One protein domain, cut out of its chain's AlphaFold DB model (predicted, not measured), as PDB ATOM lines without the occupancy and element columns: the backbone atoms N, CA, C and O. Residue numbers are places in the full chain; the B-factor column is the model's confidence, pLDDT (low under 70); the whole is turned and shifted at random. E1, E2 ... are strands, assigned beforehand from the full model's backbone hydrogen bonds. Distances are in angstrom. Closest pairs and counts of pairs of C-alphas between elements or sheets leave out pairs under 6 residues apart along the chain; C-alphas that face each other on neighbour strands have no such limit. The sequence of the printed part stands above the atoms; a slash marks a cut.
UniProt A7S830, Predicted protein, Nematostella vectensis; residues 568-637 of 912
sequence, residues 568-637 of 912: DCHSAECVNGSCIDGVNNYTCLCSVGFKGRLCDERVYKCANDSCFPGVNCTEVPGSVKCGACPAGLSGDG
ATOM      1  N   ASP A 568      42.505  -8.465  15.935       85.19
ATOM      2  CA  ASP A 568      43.397  -7.590  15.172       85.19
ATOM      3  C   ASP A 568      43.118  -6.102  15.477       85.19
ATOM      4  O   ASP A 568      43.981  -5.240  15.260       85.19
ATOM      5  N   CYS A 569      41.943  -5.785  16.032       83.56
ATOM      6  CA  CYS A 569      41.500  -4.439  16.400       83.56
ATOM      7  C   CYS A 569      42.209  -3.866  17.639       83.56
ATOM      8  O   CYS A 569      42.244  -2.646  17.809       83.56
ATOM      9  N   HIS A 570      42.877  -4.698  18.441       80.69
ATOM     10  CA  HIS A 570      43.827  -4.247  19.463       80.69
ATOM     11  C   HIS A 570      45.110  -3.585  18.902       80.69
ATOM     12  O   HIS A 570      45.787  -2.861  19.633       80.69
ATOM     13  N   SER A 571      45.493  -3.832  17.642       76.50
ATOM     14  CA  SER A 571      46.830  -3.516  17.085       76.50
ATOM     15  C   SER A 571      46.941  -2.193  16.286       76.50
ATOM     16  O   SER A 571      47.671  -2.100  15.294       76.50
ATOM     17  N   ALA A 572      46.155  -1.177  16.645       80.06
ATOM     18  CA  ALA A 572      45.352  -0.510  15.624       80.06
ATOM     19  C   ALA A 572      45.331   1.059  15.687       80.06
ATOM     20  O   ALA A 572      45.487   1.626  16.765       80.06
ATOM     21  N   GLU A 573      45.133   1.765  14.541       80.75
ATOM     22  CA  GLU A 573      45.064   3.247  14.381       80.75
ATOM     23  C   GLU A 573      43.834   3.934  13.633       80.75
ATOM     24  O   GLU A 573      44.062   4.945  12.964       80.75
ATOM     25  N   CYS A 574      42.547   3.503  13.670       85.62
ATOM     26  CA  CYS A 574      41.434   4.220  12.980       85.62
ATOM     27  C   CYS A 574      41.092   5.503  13.759       85.62
ATOM     28  O   CYS A 574      40.317   5.492  14.716       85.62
ATOM     29  N   VAL A 575      41.631   6.638  13.324       82.69
ATOM     30  CA  VAL A 575      41.681   7.884  14.105       82.69
ATOM     31  C   VAL A 575      40.294   8.420  14.507       82.69
ATOM     32  O   VAL A 575      40.170   9.080  15.537       82.69
ATOM     33  N   ASN A 576      39.248   8.156  13.713       83.19
ATOM     34  CA  ASN A 576      37.880   8.642  13.961       83.19
ATOM     35  C   ASN A 576      36.799   7.591  13.611       83.19
ATOM     36  O   ASN A 576      35.823   7.894  12.910       83.19
ATOM     37  N   GLY A 577      36.952   6.346  14.063       84.69
ATOM     38  CA  GLY A 577      35.968   5.275  13.845       84.69
ATOM     39  C   GLY A 577      36.048   4.145  14.872       84.69
ATOM     40  O   GLY A 577      36.933   4.138  15.720       84.69
ATOM     41  N   SER A 578      35.132   3.183  14.767       84.06
ATOM     42  CA  SER A 578      35.173   1.917  15.521       84.06
ATOM     43  C   SER A 578      35.742   0.797  14.649       84.06
ATOM     44  O   SER A 578      35.667   0.886  13.422       84.06
ATOM     45  N   CYS A 579      36.274  -0.273  15.240       88.06
ATOM     46  CA  CYS A 579      36.714  -1.438  14.474       88.06
ATOM     47  C   CYS A 579      35.574  -2.438  14.295       88.06
ATOM     48  O   CYS A 579      34.535  -2.376  14.958       88.06
ATOM     49  N   ILE A 580      35.813  -3.387  13.401       86.00
ATOM     50  CA  ILE A 580      35.149  -4.678  13.335       86.00
ATOM     51  C   ILE A 580      36.266  -5.697  13.102       86.00
ATOM     52  O   ILE A 580      37.007  -5.578  12.121       86.00
ATOM     53  N   ASP A 581      36.404  -6.650  14.024       83.50
ATOM     54  CA  ASP A 581      37.407  -7.717  13.965       83.50
ATOM     55  C   ASP A 581      37.147  -8.688  12.799       83.50
ATOM     56  O   ASP A 581      36.025  -8.809  12.294       83.50
ATOM     57  N   GLY A 582      38.192  -9.386  12.365       82.25
ATOM     58  CA  GLY A 582      38.140 -10.352  11.276       82.25
ATOM     59  C   GLY A 582      39.388 -11.231  11.237       82.25
ATOM     60  O   GLY A 582      40.279 -11.122  12.071       82.25
ATOM     61  N   VAL A 583      39.453 -12.157  10.282       84.00
ATOM     62  CA  VAL A 583      40.527 -13.163  10.256       84.00
ATOM     63  C   VAL A 583      41.805 -12.581   9.649       84.00
ATOM     64  O   VAL A 583      41.890 -12.419   8.429       84.00
ATOM     65  N   ASN A 584      42.810 -12.308  10.490       82.50
ATOM     66  CA  ASN A 584      44.105 -11.726  10.103       82.50
ATOM     67  C   ASN A 584      43.961 -10.364   9.378       82.50
ATOM     68  O   ASN A 584      44.775 -10.005   8.520       82.50
ATOM     69  N   ASN A 585      42.864  -9.653   9.646       83.00
ATOM     70  CA  ASN A 585      42.496  -8.353   9.101       83.00
ATOM     71  C   ASN A 585      41.187  -7.870   9.754       83.00
ATOM     72  O   ASN A 585      40.269  -8.646   9.982       83.00
ATOM     73  N   TYR A 586      41.046  -6.559   9.904       85.12
ATOM     74  CA  TYR A 586      39.891  -5.862  10.485       85.12
ATOM     75  C   TYR A 586      39.121  -5.034   9.430       85.12
ATOM     76  O   TYR A 586      39.458  -5.016   8.242       85.12
ATOM     77  N   THR A 587      38.143  -4.227   9.852       86.94
ATOM     78  CA  THR A 587      37.593  -3.102   9.065       86.94
ATOM     79  C   THR A 587      37.235  -1.898   9.946       86.94
ATOM     80  O   THR A 587      36.633  -2.062  11.000       86.94
ATOM     81  N   CYS A 588      37.558  -0.677   9.498       87.31
ATOM     82  CA  CYS A 588      37.135   0.562  10.159       87.31
ATOM     83  C   CYS A 588      35.696   0.958   9.786       87.31
ATOM     84  O   CYS A 588      35.370   1.102   8.605       87.31
ATOM     85  N   LEU A 589      34.865   1.258  10.784       85.38
ATOM     86  CA  LEU A 589      33.570   1.917  10.627       85.38
ATOM     87  C   LEU A 589      33.710   3.410  10.967       85.38
ATOM     88  O   LEU A 589      33.730   3.803  12.133       85.38
ATOM     89  N   CYS A 590      33.843   4.247   9.937       84.88
ATOM     90  CA  CYS A 590      34.162   5.665  10.113       84.88
ATOM     91  C   CYS A 590      32.968   6.532  10.508       84.88
ATOM     92  O   CYS A 590      31.926   6.494   9.848       84.88
ATOM     93  N   SER A 591      33.186   7.414  11.484       81.00
ATOM     94  CA  SER A 591      32.205   8.382  11.993       81.00
ATOM     95  C   SER A 591      31.730   9.383  10.928       81.00
ATOM     96  O   SER A 591      32.359   9.559   9.872       81.00
ATOM     97  N   VAL A 592      30.634  10.099  11.214       80.62
ATOM     98  CA  VAL A 592      30.210  11.284  10.443       80.62
ATOM     99  C   VAL A 592      31.380  12.253  10.226       80.62
ATOM    100  O   VAL A 592      32.089  12.602  11.166       80.62
ATOM    101  N   GLY A 593      31.576  12.706   8.985       77.06
ATOM    102  CA  GLY A 593      32.634  13.665   8.648       77.06
ATOM    103  C   GLY A 593      34.027  13.072   8.404       77.06
ATOM    104  O   GLY A 593      34.944  13.843   8.133       77.06
ATOM    105  N   PHE A 594      34.193  11.744   8.442       82.25
ATOM    106  CA  PHE A 594      35.474  11.070   8.186       82.25
ATOM    107  C   PHE A 594      35.350   9.901   7.200       82.25
ATOM    108  O   PHE A 594      34.310   9.244   7.129       82.25
ATOM    109  N   LYS A 595      36.412   9.621   6.442       80.00
ATOM    110  CA  LYS A 595      36.522   8.500   5.496       80.00
ATOM    111  C   LYS A 595      37.984   8.038   5.364       80.00
ATOM    112  O   LYS A 595      38.800   8.338   6.229       80.00
ATOM    113  N   GLY A 596      38.298   7.313   4.293       79.81
ATOM    114  CA  GLY A 596      39.591   6.660   4.109       79.81
ATOM    115  C   GLY A 596      39.609   5.305   4.803       79.81
ATOM    116  O   GLY A 596      38.665   4.951   5.514       79.81
ATOM    117  N   ARG A 597      40.671   4.522   4.587       82.56
ATOM    118  CA  ARG A 597      40.771   3.180   5.184       82.56
ATOM    119  C   ARG A 597      40.769   3.248   6.714       82.56
ATOM    120  O   ARG A 597      40.333   2.278   7.316       82.56
ATOM    121  N   LEU A 598      41.259   4.353   7.297       85.31
ATOM    122  CA  LEU A 598      41.549   4.522   8.730       85.31
ATOM    123  C   LEU A 598      40.707   5.633   9.387       85.31
ATOM    124  O   LEU A 598      40.976   6.048  10.512       85.31
ATOM    125  N   CYS A 599      39.692   6.164   8.698       86.75
ATOM    126  CA  CYS A 599      38.877   7.280   9.202       86.75
ATOM    127  C   CYS A 599      39.689   8.553   9.520       86.75
ATOM    128  O   CYS A 599      39.315   9.351  10.381       86.75
ATOM    129  N   ASP A 600      40.815   8.727   8.842       84.56
ATOM    130  CA  ASP A 600      41.770   9.823   8.958       84.56
ATOM    131  C   ASP A 600      41.460  10.965   7.970       84.56
ATOM    132  O   ASP A 600      41.616  12.144   8.306       84.56
ATOM    133  N   GLU A 601      40.929  10.643   6.786       83.31
ATOM    134  CA  GLU A 601      40.498  11.634   5.795       83.31
ATOM    135  C   GLU A 601      39.246  12.391   6.271       83.31
ATOM    136  O   GLU A 601      38.181  11.805   6.474       83.31
ATOM    137  N   ARG A 602      39.324  13.723   6.373       79.50
ATOM    138  CA  ARG A 602      38.168  14.574   6.703       79.50
ATOM    139  C   ARG A 602      37.280  14.855   5.489       79.50
ATOM    140  O   ARG A 602      37.752  15.230   4.417       79.50
ATOM    141  N   VAL A 603      35.971  14.756   5.697       79.50
ATOM    142  CA  VAL A 603      34.919  15.080   4.726       79.50
ATOM    143  C   VAL A 603      34.336  16.452   5.059       79.50
ATOM    144  O   VAL A 603      33.644  16.631   6.061       79.50
ATOM    145  N   TYR A 604      34.632  17.430   4.203       78.19
ATOM    146  CA  TYR A 604      34.259  18.840   4.385       78.19
ATOM    147  C   TYR A 604      33.027  19.280   3.582       78.19
ATOM    148  O   TYR A 604      32.606  20.426   3.710       78.19
ATOM    149  N   LYS A 605      32.495  18.412   2.714       80.19
ATOM    150  CA  LYS A 605      31.375  18.712   1.816       80.19
ATOM    151  C   LYS A 605      30.394  17.559   1.742       80.19
ATOM    152  O   LYS A 605      30.801  16.409   1.880       80.19
ATOM    153  N   CYS A 606      29.131  17.867   1.481       79.75
ATOM    154  CA  CYS A 606      28.086  16.868   1.322       79.75
ATOM    155  C   CYS A 606      28.175  16.190  -0.053       79.75
ATOM    156  O   CYS A 606      27.839  16.773  -1.082       79.75
ATOM    157  N   ALA A 607      28.614  14.935  -0.044       76.69
ATOM    158  CA  ALA A 607      28.616  14.012  -1.172       76.69
ATOM    159  C   ALA A 607      27.702  12.801  -0.886       76.69
ATOM    160  O   ALA A 607      27.240  12.612   0.241       76.69
ATOM    161  N   ASN A 608      27.444  11.964  -1.897       72.19
ATOM    162  CA  ASN A 608      26.517  10.824  -1.793       72.19
ATOM    163  C   ASN A 608      26.942   9.748  -0.766       72.19
ATOM    164  O   ASN A 608      26.123   8.916  -0.391       72.19
ATOM    165  N   ASP A 609      28.202   9.761  -0.326       71.75
ATOM    166  CA  ASP A 609      28.815   8.898   0.692       71.75
ATOM    167  C   ASP A 609      28.958   9.574   2.076       71.75
ATOM    168  O   ASP A 609      29.410   8.952   3.037       71.75
ATOM    169  N   SER A 610      28.584  10.853   2.205       76.88
ATOM    170  CA  SER A 610      28.759  11.630   3.446       76.88
ATOM    171  C   SER A 610      27.760  11.278   4.550       76.88
ATOM    172  O   SER A 610      28.095  11.400   5.729       76.88
ATOM    173  N   CYS A 611      26.555  10.846   4.169       81.75
ATOM    174  CA  CYS A 611      25.474  10.412   5.054       81.75
ATOM    175  C   CYS A 611      24.781   9.170   4.472       81.75
ATOM    176  O   CYS A 611      24.946   8.861   3.291       81.75
ATOM    177  N   PHE A 612      23.983   8.465   5.277       80.94
ATOM    178  CA  PHE A 612      23.233   7.299   4.810       80.94
ATOM    179  C   PHE A 612      22.201   7.710   3.738       80.94
ATOM    180  O   PHE A 612      21.598   8.781   3.871       80.94
ATOM    181  N   PRO A 613      21.935   6.898   2.694       79.00
ATOM    182  CA  PRO A 613      20.969   7.243   1.651       79.00
ATOM    183  C   PRO A 613      19.592   7.646   2.207       79.00
ATOM    184  O   PRO A 613      18.932   6.881   2.907       79.00
ATOM    185  N   GLY A 614      19.160   8.871   1.888       75.56
ATOM    186  CA  GLY A 614      17.912   9.464   2.389       75.56
ATOM    187  C   GLY A 614      18.041  10.285   3.680       75.56
ATOM    188  O   GLY A 614      17.071  10.935   4.068       75.56
ATOM    189  N   VAL A 615      19.212  10.323   4.324       84.50
ATOM    190  CA  VAL A 615      19.500  11.246   5.434       84.50
ATOM    191  C   VAL A 615      19.956  12.597   4.888       84.50
ATOM    192  O   VAL A 615      20.813  12.672   4.009       84.50
ATOM    193  N   ASN A 616      19.402  13.685   5.428       83.00
ATOM    194  CA  ASN A 616      19.809  15.033   5.040       83.00
ATOM    195  C   ASN A 616      21.231  15.344   5.546       83.00
ATOM    196  O   ASN A 616      21.518  15.166   6.733       83.00
ATOM    197  N   CYS A 617      22.099  15.832   4.660       83.75
ATOM    198  CA  CYS A 617      23.470  16.231   4.971       83.75
ATOM    199  C   CYS A 617      23.564  17.756   5.089       83.75
ATOM    200  O   CYS A 617      22.994  18.488   4.283       83.75
ATOM    201  N   THR A 618      24.305  18.239   6.085       83.06
ATOM    202  CA  THR A 618      24.563  19.668   6.303       83.06
ATOM    203  C   THR A 618      26.059  19.934   6.435       83.06
ATOM    204  O   THR A 618      26.748  19.280   7.217       83.06
ATOM    205  N   GLU A 619      26.573  20.891   5.663       81.12
ATOM    206  CA  GLU A 619      27.965  21.343   5.758       81.12
ATOM    207  C   GLU A 619      28.116  22.285   6.963       81.12
ATOM    208  O   GLU A 619      27.308  23.198   7.153       81.12
ATOM    209  N   VAL A 620      29.137  22.064   7.793       78.44
ATOM    210  CA  VAL A 620      29.433  22.879   8.982       78.44
ATOM    211  C   VAL A 620      30.916  23.284   8.996       78.44
ATOM    212  O   VAL A 620      31.727  22.665   8.306       78.44
ATOM    213  N   PRO A 621      31.329  24.329   9.741       70.81
ATOM    214  CA  PRO A 621      32.719  24.785   9.724       70.81
ATOM    215  C   PRO A 621      33.720  23.705  10.185       70.81
ATOM    216  O   PRO A 621      33.934  23.504  11.377       70.81
ATOM    217  N   GLY A 622      34.353  23.023   9.222       69.56
ATOM    218  CA  GLY A 622      35.389  22.008   9.448       69.56
ATOM    219  C   GLY A 622      34.956  20.536   9.352       69.56
ATOM    220  O   GLY A 622      35.818  19.674   9.539       69.56
ATOM    221  N   SER A 623      33.684  20.235   9.050       76.12
ATOM    222  CA  SER A 623      33.170  18.869   8.816       76.12
ATOM    223  C   SER A 623      31.779  18.873   8.149       76.12
ATOM    224  O   SER A 623      31.212  19.925   7.863       76.12
ATOM    225  N   VAL A 624      31.194  17.697   7.913       81.56
ATOM    226  CA  VAL A 624      29.754  17.539   7.630       81.56
ATOM    227  C   VAL A 624      29.011  16.967   8.835       81.56
ATOM    228  O   VAL A 624      29.598  16.274   9.667       81.56
ATOM    229  N   LYS A 625      27.704  17.229   8.915       81.69
ATOM    230  CA  LYS A 625      26.785  16.663   9.906       81.69
ATOM    231  C   LYS A 625      25.549  16.075   9.223       81.69
ATOM    232  O   LYS A 625      24.893  16.752   8.431       81.69
ATOM    233  N   CYS A 626      25.202  14.846   9.591       84.56
ATOM    234  CA  CYS A 626      23.992  14.165   9.142       84.56
ATOM    235  C   CYS A 626      22.790  14.459  10.054       84.56
ATOM    236  O   CYS A 626      22.941  14.756  11.244       84.56
ATOM    237  N   GLY A 627      21.588  14.385   9.484       80.62
ATOM    238  CA  GLY A 627      20.325  14.347  10.220       80.62
ATOM    239  C   GLY A 627      20.046  12.981  10.861       80.62
ATOM    240  O   GLY A 627      20.884  12.084  10.853       80.62
ATOM    241  N   ALA A 628      18.840  12.818  11.408       80.75
ATOM    242  CA  ALA A 628      18.387  11.532  11.936       80.75
ATOM    243  C   ALA A 628      18.215  10.483  10.819       80.75
ATOM    244  O   ALA A 628      17.864  10.823   9.687       80.75
ATOM    245  N   CYS A 629      18.419   9.208  11.163       83.25
ATOM    246  CA  CYS A 629      18.170   8.081  10.265       83.25
ATOM    247  C   CYS A 629      16.693   7.995   9.814       83.25
ATOM    248  O   CYS A 629      15.799   8.434  10.547       83.25
ATOM    249  N   PRO A 630      16.403   7.398   8.638       83.12
ATOM    250  CA  PRO A 630      15.035   7.154   8.182       83.12
ATOM    251  C   PRO A 630      14.259   6.242   9.142       83.12
ATOM    252  O   PRO A 630      14.842   5.401   9.827       83.12
ATOM    253  N   ALA A 631      12.931   6.382   9.172       78.94
ATOM    254  CA  ALA A 631      12.070   5.645  10.097       78.94
ATOM    255  C   ALA A 631      12.270   4.117  10.004       78.94
ATOM    256  O   ALA A 631      12.200   3.537   8.922       78.94
ATOM    257  N   GLY A 632      12.504   3.475  11.154       74.88
ATOM    258  CA  GLY A 632      12.840   2.048  11.259       74.88
ATOM    259  C   GLY A 632      14.344   1.750  11.342       74.88
ATOM    260  O   GLY A 632      14.716   0.642  11.727       74.88
ATOM    261  N   LEU A 633      15.207   2.732  11.061       79.31
ATOM    262  CA  LEU A 633      16.656   2.652  11.253       79.31
ATOM    263  C   LEU A 633      17.110   3.546  12.425       79.31
ATOM    264  O   LEU A 633      16.458   4.536  12.755       79.31
ATOM    265  N   SER A 634      18.249   3.222  13.038       77.19
ATOM    266  CA  SER A 634      18.914   4.014  14.082       77.19
ATOM    267  C   SER A 634      20.434   4.023  13.874       77.19
ATOM    268  O   SER A 634      20.986   3.084  13.299       77.19
ATOM    269  N   GLY A 635      21.114   5.087  14.306       76.94
ATOM    270  CA  GLY A 635      22.552   5.290  14.097       76.94
ATOM    271  C   GLY A 635      22.953   6.769  14.101       76.94
ATOM    272  O   GLY A 635      22.165   7.630  14.495       76.94
ATOM    273  N   ASP A 636      24.177   7.068  13.659       73.56
ATOM    274  CA  ASP A 636      24.761   8.422  13.639       73.56
ATOM    275  C   ASP A 636      24.327   9.274  12.425       73.56
ATOM    276  O   ASP A 636      24.751  10.420  12.274       73.56
ATOM    277  N   GLY A 637      23.478   8.725  11.550       75.88
ATOM    278  CA  GLY A 637      22.986   9.381  10.334       75.88
ATOM    279  C   GLY A 637      23.896   9.195   9.116       75.88
ATOM    280  O   GLY A 637      23.469   9.445   7.987       75.88
TER     281      GLY A 637
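AT A GLANCE: This is residues 568 to 637 of the 912 residues of the protein "Predicted protein" of Nematostella vectensis (UniProt A7S830). With little regular structure, the domain is mostly loop: two small two-stranded hairpins, E1-E2 and E3-E4, lie well separated in a flat outline, joined by a long looping stretch, residues 591 to 616. The 70 printed residues hold four named strands, E1 to E4 along the chain, each hairpin an antiparallel sheet, and no named helix; the class is all strand, with 16 residues in named elements. It is only just compact, close to loose, with a radius of gyration of the C-alphas of 13.2 A and spans of 36 by 30 by 15 A.

IN THESE COORDINATES: E1, residues 577 to 580, begins at C-alpha (35.968, 5.275, 13.845) and is 10.0 A long. E2 is residues 587 to 590, 9.5 A; E3 is 617 to 620, 9.8 A. E4, residues 623 to 626, 10.3 A, ends at C-alpha (23.992, 14.165, 9.142).

HOW THE PARTS SIT: Hairpin E1-E2 is antiparallel at 152 degrees, with N 589 and O 578 2.8 A apart. Residues 594 to 595 pair antiparallel with 601 to 602. Hairpin E3-E4 is antiparallel at 148 degrees, with N 618 and O 625 2.8 A apart. E2 and E3 are apart.

THE WHOLE: The C-alphas of Val 583 and Pro 621, the two farthest apart, are 38.7 A apart. The printed part has no cut; the link E2 to E3 is long. One printed residue, 622, has pLDDT under 70.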